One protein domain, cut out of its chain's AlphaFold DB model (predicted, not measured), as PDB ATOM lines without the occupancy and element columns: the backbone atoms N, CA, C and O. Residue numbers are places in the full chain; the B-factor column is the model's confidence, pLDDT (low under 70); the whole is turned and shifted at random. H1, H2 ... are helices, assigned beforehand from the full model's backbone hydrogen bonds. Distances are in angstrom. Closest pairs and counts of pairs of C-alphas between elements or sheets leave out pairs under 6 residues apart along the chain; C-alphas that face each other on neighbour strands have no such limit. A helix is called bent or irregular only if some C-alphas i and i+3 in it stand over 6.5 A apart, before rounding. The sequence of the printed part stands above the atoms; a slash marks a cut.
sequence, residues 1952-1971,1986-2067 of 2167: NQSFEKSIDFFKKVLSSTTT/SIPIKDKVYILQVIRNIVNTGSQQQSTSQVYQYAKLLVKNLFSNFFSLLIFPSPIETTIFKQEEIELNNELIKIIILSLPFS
ATOM      1  N   ASN A1952       9.035 -52.101 -36.071       73.84
ATOM      2  CA  ASN A1952       8.213 -51.415 -37.079       73.84
ATOM      3  C   ASN A1952       7.182 -52.357 -37.736       73.84
ATOM      4  O   ASN A1952       6.095 -51.909 -38.085       73.84
ATOM      5  N   GLN A1953       7.470 -53.662 -37.834       77.09
ATOM      6  CA  GLN A1953       6.510 -54.659 -38.327       77.09
ATOM      7  C   GLN A1953       5.274 -54.774 -37.425       77.09
ATOM      8  O   GLN A1953       4.153 -54.890 -37.918       77.09
ATOM      9  N   SER A1954       5.454 -54.705 -36.102       76.70
ATOM     10  CA  SER A1954       4.340 -54.696 -35.146       76.70
ATOM     11  C   SER A1954       3.477 -53.439 -35.317       76.70
ATOM     12  O   SER A1954       2.250 -53.518 -35.253       76.70
ATOM     13  N   PHE A1955       4.095 -52.284 -35.598       79.11
ATOM     14  CA  PHE A1955       3.366 -51.053 -35.909       79.11
ATOM     15  C   PHE A1955       2.558 -51.175 -37.202       79.11
ATOM     16  O   PHE A1955       1.372 -50.846 -37.193       79.11
ATOM     17  N   GLU A1956       3.139 -51.704 -38.280       80.78
ATOM     18  CA  GLU A1956       2.424 -51.898 -39.548       80.78
ATOM     19  C   GLU A1956       1.247 -52.867 -39.410       80.78
ATOM     20  O   GLU A1956       0.139 -52.511 -39.800       80.78
ATOM     21  N   LYS A1957       1.428 -54.018 -38.744       79.09
ATOM     22  CA  LYS A1957       0.327 -54.960 -38.468       79.09
ATOM     23  C   LYS A1957      -0.837 -54.305 -37.715       79.09
ATOM     24  O   LYS A1957      -1.997 -54.591 -38.006       79.09
ATOM     25  N   SER A1958      -0.538 -53.438 -36.742       79.36
ATOM     26  CA  SER A1958      -1.574 -52.714 -35.992       79.36
ATOM     27  C   SER A1958      -2.293 -51.668 -36.849       79.36
ATOM     28  O   SER A1958      -3.506 -51.505 -36.743       79.36
ATOM     29  N   ILE A1959      -1.566 -50.977 -37.730       80.66
ATOM     30  CA  ILE A1959      -2.144 -49.977 -38.633       80.66
ATOM     31  C   ILE A1959      -3.006 -50.665 -39.691       80.66
ATOM     32  O   ILE A1959      -4.090 -50.168 -39.985       80.66
ATOM     33  N   ASP A1960      -2.587 -51.823 -40.203       80.71
ATOM     34  CA  ASP A1960      -3.381 -52.643 -41.117       80.71
ATOM     35  C   ASP A1960      -4.677 -53.135 -40.470       80.71
ATOM     36  O   ASP A1960      -5.723 -53.096 -41.119       80.71
ATOM     37  N   PHE A1961      -4.646 -53.528 -39.190       82.86
ATOM     38  CA  PHE A1961      -5.859 -53.829 -38.425       82.86
ATOM     39  C   PHE A1961      -6.811 -52.624 -38.402       82.86
ATOM     40  O   PHE A1961      -7.953 -52.723 -38.857       82.86
ATOM     41  N   PHE A1962      -6.331 -51.458 -37.947       83.13
ATOM     42  CA  PHE A1962      -7.150 -50.242 -37.897       83.13
ATOM     43  C   PHE A1962      -7.681 -49.848 -39.280       83.13
ATOM     44  O   PHE A1962      -8.839 -49.454 -39.411       83.13
ATOM     45  N   LYS A1963      -6.858 -49.994 -40.324       79.95
ATOM     46  CA  LYS A1963      -7.224 -49.691 -41.706       79.95
ATOM     47  C   LYS A1963      -8.332 -50.615 -42.202       79.95
ATOM     48  O   LYS A1963      -9.335 -50.093 -42.675       79.95
ATOM     49  N   LYS A1964      -8.185 -51.939 -42.039       78.35
ATOM     50  CA  LYS A1964      -9.187 -52.950 -42.430       78.35
ATOM     51  C   LYS A1964     -10.533 -52.688 -41.764       78.35
ATOM     52  O   LYS A1964     -11.559 -52.689 -42.443       78.35
ATOM     53  N   VAL A1965     -10.520 -52.411 -40.459       76.00
ATOM     54  CA  VAL A1965     -11.745 -52.156 -39.694       76.00
ATOM     55  C   VAL A1965     -12.422 -50.858 -40.140       76.00
ATOM     56  O   VAL A1965     -13.625 -50.854 -40.405       76.00
ATOM     57  N   LEU A1966     -11.668 -49.766 -40.296       76.33
ATOM     58  CA  LEU A1966     -12.225 -48.480 -40.729       76.33
ATOM     59  C   LEU A1966     -12.709 -48.504 -42.189       76.33
ATOM     60  O   LEU A1966     -13.698 -47.841 -42.493       76.33
ATOM     61  N   SER A1967     -12.069 -49.283 -43.070       71.48
ATOM     62  CA  SER A1967     -12.460 -49.416 -44.485       71.48
ATOM     63  C   SER A1967     -13.662 -50.331 -44.739       71.48
ATOM     64  O   SER A1967     -14.158 -50.372 -45.861       71.48
ATOM     65  N   SER A1968     -14.121 -51.085 -43.736       67.79
ATOM     66  CA  SER A1968     -15.267 -51.991 -43.886       67.79
ATOM     67  C   SER A1968     -16.557 -51.228 -44.218       67.79
ATOM     68  O   SER A1968     -16.863 -50.202 -43.602       67.79
ATOM     69  N   THR A1969     -17.326 -51.705 -45.198       55.23
ATOM     70  CA  THR A1969     -18.572 -51.070 -45.651       55.23
ATOM     71  C   THR A1969     -19.643 -51.112 -44.560       55.23
ATOM     72  O   THR A1969     -19.896 -52.145 -43.945       55.23
ATOM     73  N   THR A1970     -20.281 -49.969 -44.312       51.34
ATOM     74  CA  THR A1970     -21.345 -49.802 -43.315       51.34
ATOM     75  C   THR A1970     -22.690 -50.185 -43.948       51.34
ATOM     76  O   THR A1970     -23.201 -49.443 -44.781       51.34
ATOM     77  N   THR A1971     -23.271 -51.339 -43.606       42.14
ATOM     78  CA  THR A1971     -24.608 -51.734 -44.087       42.14
ATOM     79  C   THR A1971     -25.710 -51.034 -43.290       42.14
ATOM     80  O   THR A1971     -25.951 -51.336 -42.123       42.14
ATOM     81  N   SER A1986     -19.071 -56.778 -42.102       56.25
ATOM     82  CA  SER A1986     -19.838 -55.596 -41.689       56.25
ATOM     83  C   SER A1986     -19.594 -55.295 -40.209       56.25
ATOM     84  O   SER A1986     -19.999 -56.078 -39.348       56.25
ATOM     85  N   ILE A1987     -18.951 -54.166 -39.905       66.25
ATOM     86  CA  ILE A1987     -18.628 -53.754 -38.528       66.25
ATOM     87  C   ILE A1987     -19.613 -52.658 -38.075       66.25
ATOM     88  O   ILE A1987     -19.775 -51.670 -38.802       66.25
ATOM     89  N   PRO A1988     -20.262 -52.788 -36.897       69.82
ATOM     90  CA  PRO A1988     -21.199 -51.792 -36.371       69.82
ATOM     91  C   PRO A1988     -20.566 -50.399 -36.203       69.82
ATOM     92  O   PRO A1988     -19.399 -50.274 -35.830       69.82
ATOM     93  N   ILE A1989     -21.355 -49.332 -36.398       70.45
ATOM     94  CA  ILE A1989     -20.907 -47.932 -36.230       70.45
ATOM     95  C   ILE A1989     -20.333 -47.702 -34.825       70.45
ATOM     96  O   ILE A1989     -19.285 -47.073 -34.683       70.45
ATOM     97  N   LYS A1990     -20.961 -48.275 -33.794       71.59
ATOM     98  CA  LYS A1990     -20.516 -48.172 -32.399       71.59
ATOM     99  C   LYS A1990     -19.079 -48.668 -32.182       71.59
ATOM    100  O   LYS A1990     -18.306 -48.011 -31.488       71.59
ATOM    101  N   ASP A1991     -18.685 -49.768 -32.818       71.16
ATOM    102  CA  ASP A1991     -17.324 -50.305 -32.699       71.16
ATOM    103  C   ASP A1991     -16.306 -49.430 -33.437       71.16
ATOM    104  O   ASP A1991     -15.203 -49.194 -32.932       71.16
ATOM    105  N   LYS A1992     -16.698 -48.848 -34.582       76.97
ATOM    106  CA  LYS A1992     -15.888 -47.828 -35.267       76.97
ATOM    107  C   LYS A1992     -15.664 -46.609 -34.367       76.97
ATOM    108  O   LYS A1992     -14.533 -46.135 -34.288       76.97
ATOM    109  N   VAL A1993     -16.687 -46.133 -33.647       79.05
ATOM    110  CA  VAL A1993     -16.556 -45.021 -32.682       79.05
ATOM    111  C   VAL A1993     -15.540 -45.355 -31.583       79.05
ATOM    112  O   VAL A1993     -14.658 -44.542 -31.311       79.05
ATOM    113  N   TYR A1994     -15.596 -46.549 -30.983       75.50
ATOM    114  CA  TYR A1994     -14.624 -46.955 -29.956       75.50
ATOM    115  C   TYR A1994     -13.191 -47.023 -30.488       75.50
ATOM    116  O   TYR A1994     -12.260 -46.545 -29.838       75.50
ATOM    117  N   ILE A1995     -13.001 -47.567 -31.687       78.27
ATOM    118  CA  ILE A1995     -11.686 -47.613 -32.333       78.27
ATOM    119  C   ILE A1995     -11.168 -46.204 -32.613       78.27
ATOM    120  O   ILE A1995     -10.001 -45.916 -32.345       78.27
ATOM    121  N   LEU A1996     -12.034 -45.308 -33.086       81.94
ATOM    122  CA  LEU A1996     -11.699 -43.902 -33.278       81.94
ATOM    123  C   LEU A1996     -11.316 -43.233 -31.953       81.94
ATOM    124  O   LEU A1996     -10.331 -42.505 -31.917       81.94
ATOM    125  N   GLN A1997     -11.991 -43.531 -30.841       81.58
ATOM    126  CA  GLN A1997     -11.588 -43.028 -29.521       81.58
ATOM    127  C   GLN A1997     -10.198 -43.530 -29.100       81.58
ATOM    128  O   GLN A1997      -9.410 -42.761 -28.542       81.58
ATOM    129  N   VAL A1998      -9.859 -44.793 -29.385       79.44
ATOM    130  CA  VAL A1998      -8.517 -45.342 -29.122       79.44
ATOM    131  C   VAL A1998      -7.471 -44.659 -30.001       79.44
ATOM    132  O   VAL A1998      -6.449 -44.205 -29.487       79.44
ATOM    133  N   ILE A1999      -7.752 -44.496 -31.295       81.60
ATOM    134  CA  ILE A1999      -6.902 -43.750 -32.230       81.60
ATOM    135  C   ILE A1999      -6.711 -42.311 -31.747       81.60
ATOM    136  O   ILE A1999      -5.579 -41.846 -31.664       81.60
ATOM    137  N   ARG A2000      -7.785 -41.618 -31.356       86.07
ATOM    138  CA  ARG A2000      -7.734 -40.267 -30.787       86.07
ATOM    139  C   ARG A2000      -6.806 -40.217 -29.584       86.07
ATOM    140  O   ARG A2000      -6.007 -39.293 -29.486       86.07
ATOM    141  N   ASN A2001      -6.891 -41.191 -28.679       80.01
ATOM    142  CA  ASN A2001      -6.031 -41.239 -27.501       80.01
ATOM    143  C   ASN A2001      -4.559 -41.446 -27.895       80.01
ATOM    144  O   ASN A2001      -3.713 -40.709 -27.396       80.01
ATOM    145  N   ILE A2002      -4.262 -42.354 -28.834       80.54
ATOM    146  CA  ILE A2002      -2.904 -42.571 -29.369       80.54
ATOM    147  C   ILE A2002      -2.364 -41.283 -30.003       80.54
ATOM    148  O   ILE A2002      -1.270 -40.837 -29.661       80.54
ATOM    149  N   VAL A2003      -3.145 -40.645 -30.877       82.57
ATOM    150  CA  VAL A2003      -2.772 -39.407 -31.580       82.57
ATOM    151  C   VAL A2003      -2.578 -38.255 -30.597       82.57
ATOM    152  O   VAL A2003      -1.577 -37.550 -30.682       82.57
ATOM    153  N   ASN A2004      -3.465 -38.098 -29.612       83.45
ATOM    154  CA  ASN A2004      -3.324 -37.088 -28.565       83.45
ATOM    155  C   ASN A2004      -2.044 -37.313 -27.749       83.45
ATOM    156  O   ASN A2004      -1.242 -36.391 -27.608       83.45
ATOM    157  N   THR A2005      -1.804 -38.544 -27.275       78.94
ATOM    158  CA  THR A2005      -0.571 -38.869 -26.540       78.94
ATOM    159  C   THR A2005       0.670 -38.631 -27.388       78.94
ATOM    160  O   THR A2005       1.615 -38.026 -26.903       78.94
ATOM    161  N   GLY A2006       0.652 -39.010 -28.669       79.84
ATOM    162  CA  GLY A2006       1.738 -38.717 -29.598       79.84
ATOM    163  C   GLY A2006       1.962 -37.217 -29.764       79.84
ATOM    164  O   GLY A2006       3.102 -36.781 -29.715       79.84
ATOM    165  N   SER A2007       0.897 -36.416 -29.882       78.48
ATOM    166  CA  SER A2007       0.986 -34.970 -30.140       78.48
ATOM    167  C   SER A2007       1.598 -34.179 -28.981       78.48
ATOM    168  O   SER A2007       2.153 -33.105 -29.192       78.48
ATOM    169  N   GLN A2008       1.512 -34.723 -27.765       79.97
ATOM    170  CA  GLN A2008       2.077 -34.134 -26.550       79.97
ATOM    171  C   GLN A2008       3.521 -34.586 -26.284       79.97
ATOM    172  O   GLN A2008       4.196 -34.008 -25.433       79.97
ATOM    173  N   GLN A2009       3.997 -35.623 -26.975       78.51
ATOM    174  CA  GLN A2009       5.344 -36.158 -26.803       78.51
ATOM    175  C   GLN A2009       6.342 -35.468 -27.737       78.51
ATOM    176  O   GLN A2009       5.989 -34.935 -28.788       78.51
ATOM    177  N   GLN A2010       7.623 -35.499 -27.363       75.92
ATOM    178  CA  GLN A2010       8.695 -34.996 -28.223       75.92
ATOM    179  C   GLN A2010       8.762 -35.797 -29.531       75.92
ATOM    180  O   GLN A2010       8.495 -37.004 -29.556       75.92
ATOM    181  N   SER A2011       9.176 -35.133 -30.611       72.81
ATOM    182  CA  SER A2011       9.211 -35.691 -31.970       72.81
ATOM    183  C   SER A2011      10.102 -36.932 -32.136       72.81
ATOM    184  O   SER A2011       9.945 -37.681 -33.100       72.81
ATOM    185  N   THR A2012      11.018 -37.172 -31.193       74.09
ATOM    186  CA  THR A2012      11.919 -38.333 -31.140       74.09
ATOM    187  C   THR A2012      11.308 -39.567 -30.471       74.09
ATOM    188  O   THR A2012      11.869 -40.655 -30.594       74.09
ATOM    189  N   SER A2013      10.179 -39.442 -29.765       77.97
ATOM    190  CA  SER A2013       9.565 -40.577 -29.066       77.97
ATOM    191  C   SER A2013       8.977 -41.602 -30.046       77.97
ATOM    192  O   SER A2013       8.411 -41.241 -31.082       77.97
ATOM    193  N   GLN A2014       9.047 -42.895 -29.702       77.43
ATOM    194  CA  GLN A2014       8.404 -43.951 -30.498       77.43
ATOM    195  C   GLN A2014       6.891 -43.723 -30.636       77.43
ATOM    196  O   GLN A2014       6.330 -43.974 -31.697       77.43
ATOM    197  N   VAL A2015       6.244 -43.174 -29.600       78.76
ATOM    198  CA  VAL A2015       4.813 -42.832 -29.610       78.76
ATOM    199  C   VAL A2015       4.507 -41.746 -30.643       78.76
ATOM    200  O   VAL A2015       3.554 -41.889 -31.404       78.76
ATOM    201  N   TYR A2016       5.327 -40.689 -30.720       81.96
ATOM    202  CA  TYR A2016       5.180 -39.645 -31.739       81.96
ATOM    203  C   TYR A2016       5.375 -40.220 -33.144       81.96
ATOM    204  O   TYR A2016       4.587 -39.920 -34.041       81.96
ATOM    205  N   GLN A2017       6.382 -41.080 -33.345       81.62
ATOM    206  CA  GLN A2017       6.614 -41.721 -34.644       81.62
ATOM    207  C   GLN A2017       5.464 -42.646 -35.052       81.62
ATOM    208  O   GLN A2017       5.010 -42.573 -36.193       81.62
ATOM    209  N   TYR A2018       4.952 -43.459 -34.126       82.78
ATOM    210  CA  TYR A2018       3.800 -44.324 -34.365       82.78
ATOM    211  C   TYR A2018       2.536 -43.514 -34.667       82.78
ATOM    212  O   TYR A2018       1.884 -43.763 -35.678       82.78
ATOM    213  N   ALA A2019       2.224 -42.495 -33.858       81.57
ATOM    214  CA  ALA A2019       1.088 -41.605 -34.089       81.57
ATOM    215  C   ALA A2019       1.203 -40.880 -35.439       81.57
ATOM    216  O   ALA A2019       0.227 -40.826 -36.187       81.57
ATOM    217  N   LYS A2020       2.401 -40.399 -35.800       82.97
ATOM    218  CA  LYS A2020       2.671 -39.798 -37.113       82.97
ATOM    219  C   LYS A2020       2.435 -40.797 -38.252       82.97
ATOM    220  O   LYS A2020       1.819 -40.425 -39.249       82.97
ATOM    221  N   LEU A2021       2.889 -42.047 -38.119       83.94
ATOM    222  CA  LEU A2021       2.675 -43.101 -39.121       83.94
ATOM    223  C   LEU A2021       1.185 -43.465 -39.255       83.94
ATOM    224  O   LEU A2021       0.679 -43.611 -40.367       83.94
ATOM    225  N   LEU A2022       0.483 -43.567 -38.124       83.95
ATOM    226  CA  LEU A2022      -0.941 -43.885 -38.040       83.95
ATOM    227  C   LEU A2022      -1.787 -42.788 -38.692       83.95
ATOM    228  O   LEU A2022      -2.600 -43.089 -39.566       83.95
ATOM    229  N   VAL A2023      -1.553 -41.519 -38.336       82.28
ATOM    230  CA  VAL A2023      -2.212 -40.366 -38.969       82.28
ATOM    231  C   VAL A2023      -1.917 -40.361 -40.463       82.28
ATOM    232  O   VAL A2023      -2.854 -40.307 -41.249       82.28
ATOM    233  N   LYS A2024      -0.650 -40.502 -40.877       82.19
ATOM    234  CA  LYS A2024      -0.263 -40.510 -42.298       82.19
ATOM    235  C   LYS A2024      -1.015 -41.569 -43.114       82.19
ATOM    236  O   LYS A2024      -1.433 -41.276 -44.229       82.19
ATOM    237  N   ASN A2025      -1.192 -42.777 -42.575       82.81
ATOM    238  CA  ASN A2025      -1.820 -43.892 -43.289       82.81
ATOM    239  C   ASN A2025      -3.357 -43.892 -43.234       82.81
ATOM    240  O   ASN A2025      -3.985 -44.468 -44.121       82.81
ATOM    241  N   LEU A2026      -3.962 -43.275 -42.213       83.29
ATOM    242  CA  LEU A2026      -5.418 -43.262 -42.015       83.29
ATOM    243  C   LEU A2026      -6.077 -41.907 -42.315       83.29
ATOM    244  O   LEU A2026      -7.303 -41.836 -42.313       83.29
ATOM    245  N   PHE A2027      -5.316 -40.847 -42.617       79.19
ATOM    246  CA  PHE A2027      -5.867 -39.500 -42.820       79.19
ATOM    247  C   PHE A2027      -6.968 -39.456 -43.885       79.19
ATOM    248  O   PHE A2027      -8.039 -38.911 -43.627       79.19
ATOM    249  N   SER A2028      -6.758 -40.079 -45.053       77.20
ATOM    250  CA  SER A2028      -7.795 -40.144 -46.097       77.20
ATOM    251  C   SER A2028      -9.026 -40.918 -45.632       77.20
ATOM    252  O   SER A2028     -10.152 -40.538 -45.950       77.20
ATOM    253  N   ASN A2029      -8.818 -41.977 -44.847       79.70
ATOM    254  CA  ASN A2029      -9.900 -42.804 -44.332       79.70
ATOM    255  C   ASN A2029     -10.764 -42.012 -43.341       79.70
ATOM    256  O   ASN A2029     -11.986 -42.126 -43.389       79.70
ATOM    257  N   PHE A2030     -10.163 -41.157 -42.503       81.19
ATOM    258  CA  PHE A2030     -10.919 -40.292 -41.590       81.19
ATOM    259  C   PHE A2030     -11.862 -39.347 -42.340       81.19
ATOM    260  O   PHE A2030     -13.023 -39.234 -41.959       81.19
ATOM    261  N   PHE A2031     -11.407 -38.724 -43.431       75.74
ATOM    262  CA  PHE A2031     -12.278 -37.879 -44.255       75.74
ATOM    263  C   PHE A2031     -13.356 -38.681 -44.988       75.74
ATOM    264  O   PHE A2031     -14.490 -38.222 -45.063       75.74
ATOM    265  N   SER A2032     -13.041 -39.887 -45.475       75.90
ATOM    266  CA  SER A2032     -14.030 -40.748 -46.147       75.90
ATOM    267  C   SER A2032     -15.154 -41.236 -45.227       75.90
ATOM    268  O   SER A2032     -16.223 -41.596 -45.709       75.90
ATOM    269  N   LEU A2033     -14.916 -41.246 -43.911       77.56
ATOM    270  CA  LEU A2033     -15.893 -41.654 -42.903       77.56
ATOM    271  C   LEU A2033     -16.769 -40.497 -42.397       77.56
ATOM    272  O   LEU A2033     -17.730 -40.765 -41.680       77.56
ATOM    273  N   LEU A2034     -16.458 -39.237 -42.735       73.61
ATOM    274  CA  LEU A2034     -17.293 -38.098 -42.351       73.61
ATOM    275  C   LEU A2034     -18.633 -38.162 -43.093       73.61
ATOM    276  O   LEU A2034     -18.687 -38.099 -44.321       73.61
ATOM    277  N   ILE A2035     -19.726 -38.264 -42.338       72.09
ATOM    278  CA  ILE A2035     -21.084 -38.325 -42.880       72.09
ATOM    279  C   ILE A2035     -21.624 -36.898 -42.963       72.09
ATOM    280  O   ILE A2035     -21.989 -36.307 -41.946       72.09
ATOM    281  N   PHE A2036     -21.651 -36.326 -44.166       67.77
ATOM    282  CA  PHE A2036     -22.154 -34.971 -44.409       67.77
ATOM    283  C   PHE A2036     -23.688 -34.949 -44.561       67.77
ATOM    284  O   PHE A2036     -24.263 -35.909 -45.079       67.77
ATOM    285  N   PRO A2037     -24.377 -33.871 -44.136       61.24
ATOM    286  CA  PRO A2037     -25.831 -33.769 -44.268       61.24
ATOM    287  C   PRO A2037     -26.240 -33.669 -45.745       61.24
ATOM    288  O   PRO A2037     -25.714 -32.829 -46.473       61.24
ATOM    289  N   SER A2038     -27.186 -34.505 -46.195       54.70
ATOM    290  CA  SER A2038     -27.698 -34.435 -47.572       54.70
ATOM    291  C   SER A2038     -28.541 -33.162 -47.783       54.70
ATOM    292  O   SER A2038     -29.297 -32.783 -46.885       54.70
ATOM    293  N   PRO A2039     -28.468 -32.496 -48.949       54.22
ATOM    294  CA  PRO A2039     -29.228 -31.272 -49.200       54.22
ATOM    295  C   PRO A2039     -30.743 -31.472 -49.420       54.22
ATOM    296  O   PRO A2039     -31.451 -30.472 -49.491       54.22
ATOM    297  N   ILE A2040     -31.256 -32.707 -49.553       47.33
ATOM    298  CA  ILE A2040     -32.628 -32.962 -50.058       47.33
ATOM    299  C   ILE A2040     -33.574 -33.587 -49.017       47.33
ATOM    300  O   ILE A2040     -34.784 -33.413 -49.124       47.33
ATOM    301  N   GLU A2041     -33.076 -34.222 -47.958       40.94
ATOM    302  CA  GLU A2041     -33.940 -34.833 -46.940       40.94
ATOM    303  C   GLU A2041     -33.639 -34.276 -45.549       40.94
ATOM    304  O   GLU A2041     -32.502 -34.280 -45.086       40.94
ATOM    305  N   THR A2042     -34.680 -33.826 -44.845       45.28
ATOM    306  CA  THR A2042     -34.658 -33.525 -43.405       45.28
ATOM    307  C   THR A2042     -34.537 -34.814 -42.578       45.28
ATOM    308  O   THR A2042     -35.383 -35.101 -41.732       45.28
ATOM    309  N   THR A2043     -33.513 -35.626 -42.835       49.50
ATOM    310  CA  THR A2043     -33.159 -36.797 -42.032       49.50
ATOM    311  C   THR A2043     -32.278 -36.348 -40.864       49.50
ATOM    312  O   THR A2043     -31.176 -35.831 -41.024       49.50
ATOM    313  N   ILE A2044     -32.813 -36.487 -39.650       58.81
ATOM    314  CA  ILE A2044     -32.087 -36.259 -38.397       58.81
ATOM    315  C   ILE A2044     -30.993 -37.333 -38.308       58.81
ATOM    316  O   ILE A2044     -31.324 -38.519 -38.312       58.81
ATOM    317  N   PHE A2045     -29.715 -36.937 -38.234       63.20
ATOM    318  CA  PHE A2045     -28.600 -37.863 -37.992       63.20
ATOM    319  C   PHE A2045     -28.893 -38.766 -36.791       63.20
ATOM    320  O   PHE A2045     -29.336 -38.282 -35.743       63.20
ATOM    321  N   LYS A2046     -28.613 -40.068 -36.908       68.42
ATOM    322  CA  LYS A2046     -28.708 -40.978 -35.758       68.42
ATOM    323  C   LYS A2046     -27.618 -40.617 -34.745       68.42
ATOM    324  O   LYS A2046     -26.511 -40.257 -35.131       68.42
ATOM    325  N   GLN A2047     -27.899 -40.746 -33.447       68.22
ATOM    326  CA  GLN A2047     -26.956 -40.382 -32.375       68.22
ATOM    327  C   GLN A2047     -25.558 -41.012 -32.557       68.22
ATOM    328  O   GLN A2047     -24.549 -40.354 -32.322       68.22
ATOM    329  N   GLU A2048     -25.485 -42.253 -33.047       68.62
ATOM    330  CA  GLU A2048     -24.220 -42.956 -33.309       68.62
ATOM    331  C   GLU A2048     -23.402 -42.325 -34.455       68.62
ATOM    332  O   GLU A2048     -22.176 -42.280 -34.393       68.62
ATOM    333  N   GLU A2049     -24.064 -41.776 -35.479       72.70
ATOM    334  CA  GLU A2049     -23.418 -41.023 -36.565       72.70
ATOM    335  C   GLU A2049     -22.897 -39.674 -36.051       72.70
ATOM    336  O   GLU A2049     -21.818 -39.227 -36.447       72.70
ATOM    337  N   ILE A2050     -23.633 -39.050 -35.118       69.73
ATOM    338  CA  ILE A2050     -23.212 -37.817 -34.441       69.73
ATOM    339  C   ILE A2050     -21.926 -38.060 -33.639       69.73
ATOM    340  O   ILE A2050     -20.985 -37.267 -33.702       69.73
ATOM    341  N   GLU A2051     -21.854 -39.162 -32.899       74.95
ATOM    342  CA  GLU A2051     -20.662 -39.537 -32.135       74.95
ATOM    343  C   GLU A2051     -19.471 -39.874 -33.038       74.95
ATOM    344  O   GLU A2051     -18.363 -39.393 -32.781       74.95
ATOM    345  N   LEU A2052     -19.700 -40.617 -34.127       78.33
ATOM    346  CA  LEU A2052     -18.677 -40.934 -35.126       78.33
ATOM    347  C   LEU A2052     -18.056 -39.665 -35.720       78.33
ATOM    348  O   LEU A2052     -16.837 -39.490 -35.669       78.33
ATOM    349  N   ASN A2053     -18.887 -38.751 -36.217       77.98
ATOM    350  CA  ASN A2053     -18.432 -37.481 -36.777       77.98
ATOM    351  C   ASN A2053     -17.704 -36.620 -35.726       77.98
ATOM    352  O   ASN A2053     -16.655 -36.050 -36.025       77.98
ATOM    353  N   ASN A2054     -18.197 -36.551 -34.482       77.92
ATOM    354  CA  ASN A2054     -17.529 -35.804 -33.409       77.92
ATOM    355  C   ASN A2054     -16.133 -36.360 -33.085       77.92
ATOM    356  O   ASN A2054     -15.198 -35.585 -32.872       77.92
ATOM    357  N   GLU A2055     -15.970 -37.683 -33.032       80.53
ATOM    358  CA  GLU A2055     -14.667 -38.306 -32.780       80.53
ATOM    359  C   GLU A2055     -13.711 -38.145 -33.970       80.53
ATOM    360  O   GLU A2055     -12.550 -37.786 -33.761       80.53
ATOM    361  N   LEU A2056     -14.196 -38.283 -35.210       80.64
ATOM    362  CA  LEU A2056     -13.415 -37.987 -36.418       80.64
ATOM    363  C   LEU A2056     -12.908 -36.542 -36.427       80.64
ATOM    364  O   LEU A2056     -11.718 -36.311 -36.640       80.64
ATOM    365  N   ILE A2057     -13.778 -35.571 -36.125       75.85
ATOM    366  CA  ILE A2057     -13.410 -34.151 -36.059       75.85
ATOM    367  C   ILE A2057     -12.314 -33.928 -35.009       75.85
ATOM    368  O   ILE A2057     -11.314 -33.276 -35.302       75.85
ATOM    369  N   LYS A2058     -12.437 -34.508 -33.806       80.12
ATOM    370  CA  LYS A2058     -11.399 -34.398 -32.764       80.12
ATOM    371  C   LYS A2058     -10.054 -34.973 -33.220       80.12
ATOM    372  O   LYS A2058      -9.026 -34.347 -32.974       80.12
ATOM    373  N   ILE A2059     -10.047 -36.135 -33.883       79.02
ATOM    374  CA  ILE A2059      -8.820 -36.768 -34.400       79.02
ATOM    375  C   ILE A2059      -8.170 -35.893 -35.471       79.02
ATOM    376  O   ILE A2059      -6.961 -35.667 -35.431       79.02
ATOM    377  N   ILE A2060      -8.967 -35.361 -36.400       77.66
ATOM    378  CA  ILE A2060      -8.492 -34.470 -37.460       77.66
ATOM    379  C   ILE A2060      -7.888 -33.192 -36.854       77.66
ATOM    380  O   ILE A2060      -6.805 -32.780 -37.266       77.66
ATOM    381  N   ILE A2061      -8.500 -32.604 -35.821       76.70
ATOM    382  CA  ILE A2061      -7.930 -31.448 -35.106       76.70
ATOM    383  C   ILE A2061      -6.590 -31.817 -34.449       76.70
ATOM    384  O   ILE A2061      -5.604 -31.098 -34.598       76.70
ATOM    385  N   LEU A2062      -6.526 -32.962 -33.766       78.89
ATOM    386  CA  LEU A2062      -5.307 -33.451 -33.112       78.89
ATOM    387  C   LEU A2062      -4.210 -33.877 -34.101       78.89
ATOM    388  O   LEU A2062      -3.074 -34.090 -33.683       78.89
ATOM    389  N   SER A2063      -4.516 -33.987 -35.396       77.91
ATOM    390  CA  SER A2063      -3.542 -34.325 -36.439       77.91
ATOM    391  C   SER A2063      -2.687 -33.129 -36.906       77.91
ATOM    392  O   SER A2063      -1.590 -33.322 -37.435       77.91
ATOM    393  N   LEU A2064      -3.149 -31.892 -36.669       76.12
ATOM    394  CA  LEU A2064      -2.477 -30.645 -37.075       76.12
ATOM    395  C   LEU A2064      -1.005 -30.532 -36.618       76.12
ATOM    396  O   LEU A2064      -0.177 -30.125 -37.434       76.12
ATOM    397  N   PRO A2065      -0.623 -30.913 -35.380       76.72
ATOM    398  CA  PRO A2065       0.767 -30.855 -34.919       76.72
ATOM    399  C   PRO A2065       1.732 -31.751 -35.707       76.72
ATOM    400  O   PRO A2065       2.917 -31.442 -35.780       76.72
ATOM    401  N   PHE A2066       1.245 -32.839 -36.314       80.05
ATOM    402  CA  PHE A2066       2.076 -33.778 -37.080       80.05
ATOM    403  C   PHE A2066       2.332 -33.329 -38.527       80.05
ATOM    404  O   PHE A2066       3.110 -33.973 -39.235       80.05
ATOM    405  N   SER A2067       1.667 -32.253 -38.966       72.41
ATOM    406  CA  SER A2067       1.784 -31.674 -40.305       72.41
ATOM    407  C   SER A2067       2.972 -30.712 -40.380       72.41
ATOM    408  O   SER A2067       3.157 -29.880 -39.491       72.41
TER     409      SER A2067
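AT A GLANCE: This is residues 1952 to 1971 and 1986 to 2067 of the 2167 residues of an uncharacterized protein of Dictyostelium discoideum (UniProt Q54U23). An elongated bundle of four helices: H2 and H3 fold back on each other as a loose helical hairpin, H4 packs side by side with H2, and H1 runs beside H3, away from H4. Residues 2038 to 2044, in the link from H3 to H4, stick out at one end. The printed part has 102 residues, with H1, H2, H3 and H4 in that order, no named strand, and the class all helix. It is compact, with a radius of gyration of the C-alphas of 14.5 A and spans of 48 by 26 by 18 A.

HOW THE PARTS SIT: H1, residues 1952 to 1967, H2, residues 1989 to 2008, and H3, residues 2014 to 2032, form an up and down bundle, each running against the one before. H1 and H2 only just touch, with 3 pairs of C-alphas within 8 A, through residues 1962 to 1966 and 1992 to 1995 alone; the closest C-alphas, of Leu 1966 and Lys 1992, are 6.6 A apart. H1 touches H3 at a shallow tilt of 21 degrees, the same way, closest at the C-alphas of Ile 1959 and Leu 2022, 6.2 A. The hairpin H2 and H3 has a steep tilt of 41 degrees; its closest C-alphas, of Gly 2006 and Tyr 2016, are 4.2 A apart. H4, residues 2047 to 2066, touches H2 at a shallow tilt of 21 degrees, the same way, closest at the C-alphas of Arg 2000 and Ile 2059, 5.1 A. H4 touches H3 at a steep tilt of 48 degrees, and is apart from H1. Every O i to N i+4 pair is within hydrogen-bond range in H1 and H2, but 13 of 15 in H3 and 13 of 16 in H4.

IN THESE COORDINATES: H1 begins at C-alpha 1952 (8.213, -51.415, -37.079) and is 22.1 A long. H2 measures 28.5 A, H3 27.5 A and H4 30.1 A, ending at C-alpha 2066 (2.076, -33.778, -37.080). H3 has a kink of 48 degrees near residue 2026 and is irregular, with C-alphas 2025 and 2028 7.6 A apart; H4 is only just irregular, with C-alphas 2062 and 2065 6.8 A apart.

THE WHOLE: The two C-alphas farthest apart, of Thr 2012 and Ile 2040, are 48.7 A apart. Residues 1972 to 1985 are not printed, and C-alphas 1971 and 1986 are 6.6 A apart across the cut. The link from H2 to H3 is tight, and that from H3 to H4 is long, with 14 residues. The mean pLDDT of the printed part is 74.4; residues 1968 to 1971, 1986 to 1988, 2036 to 2048 and 2050 are under 70.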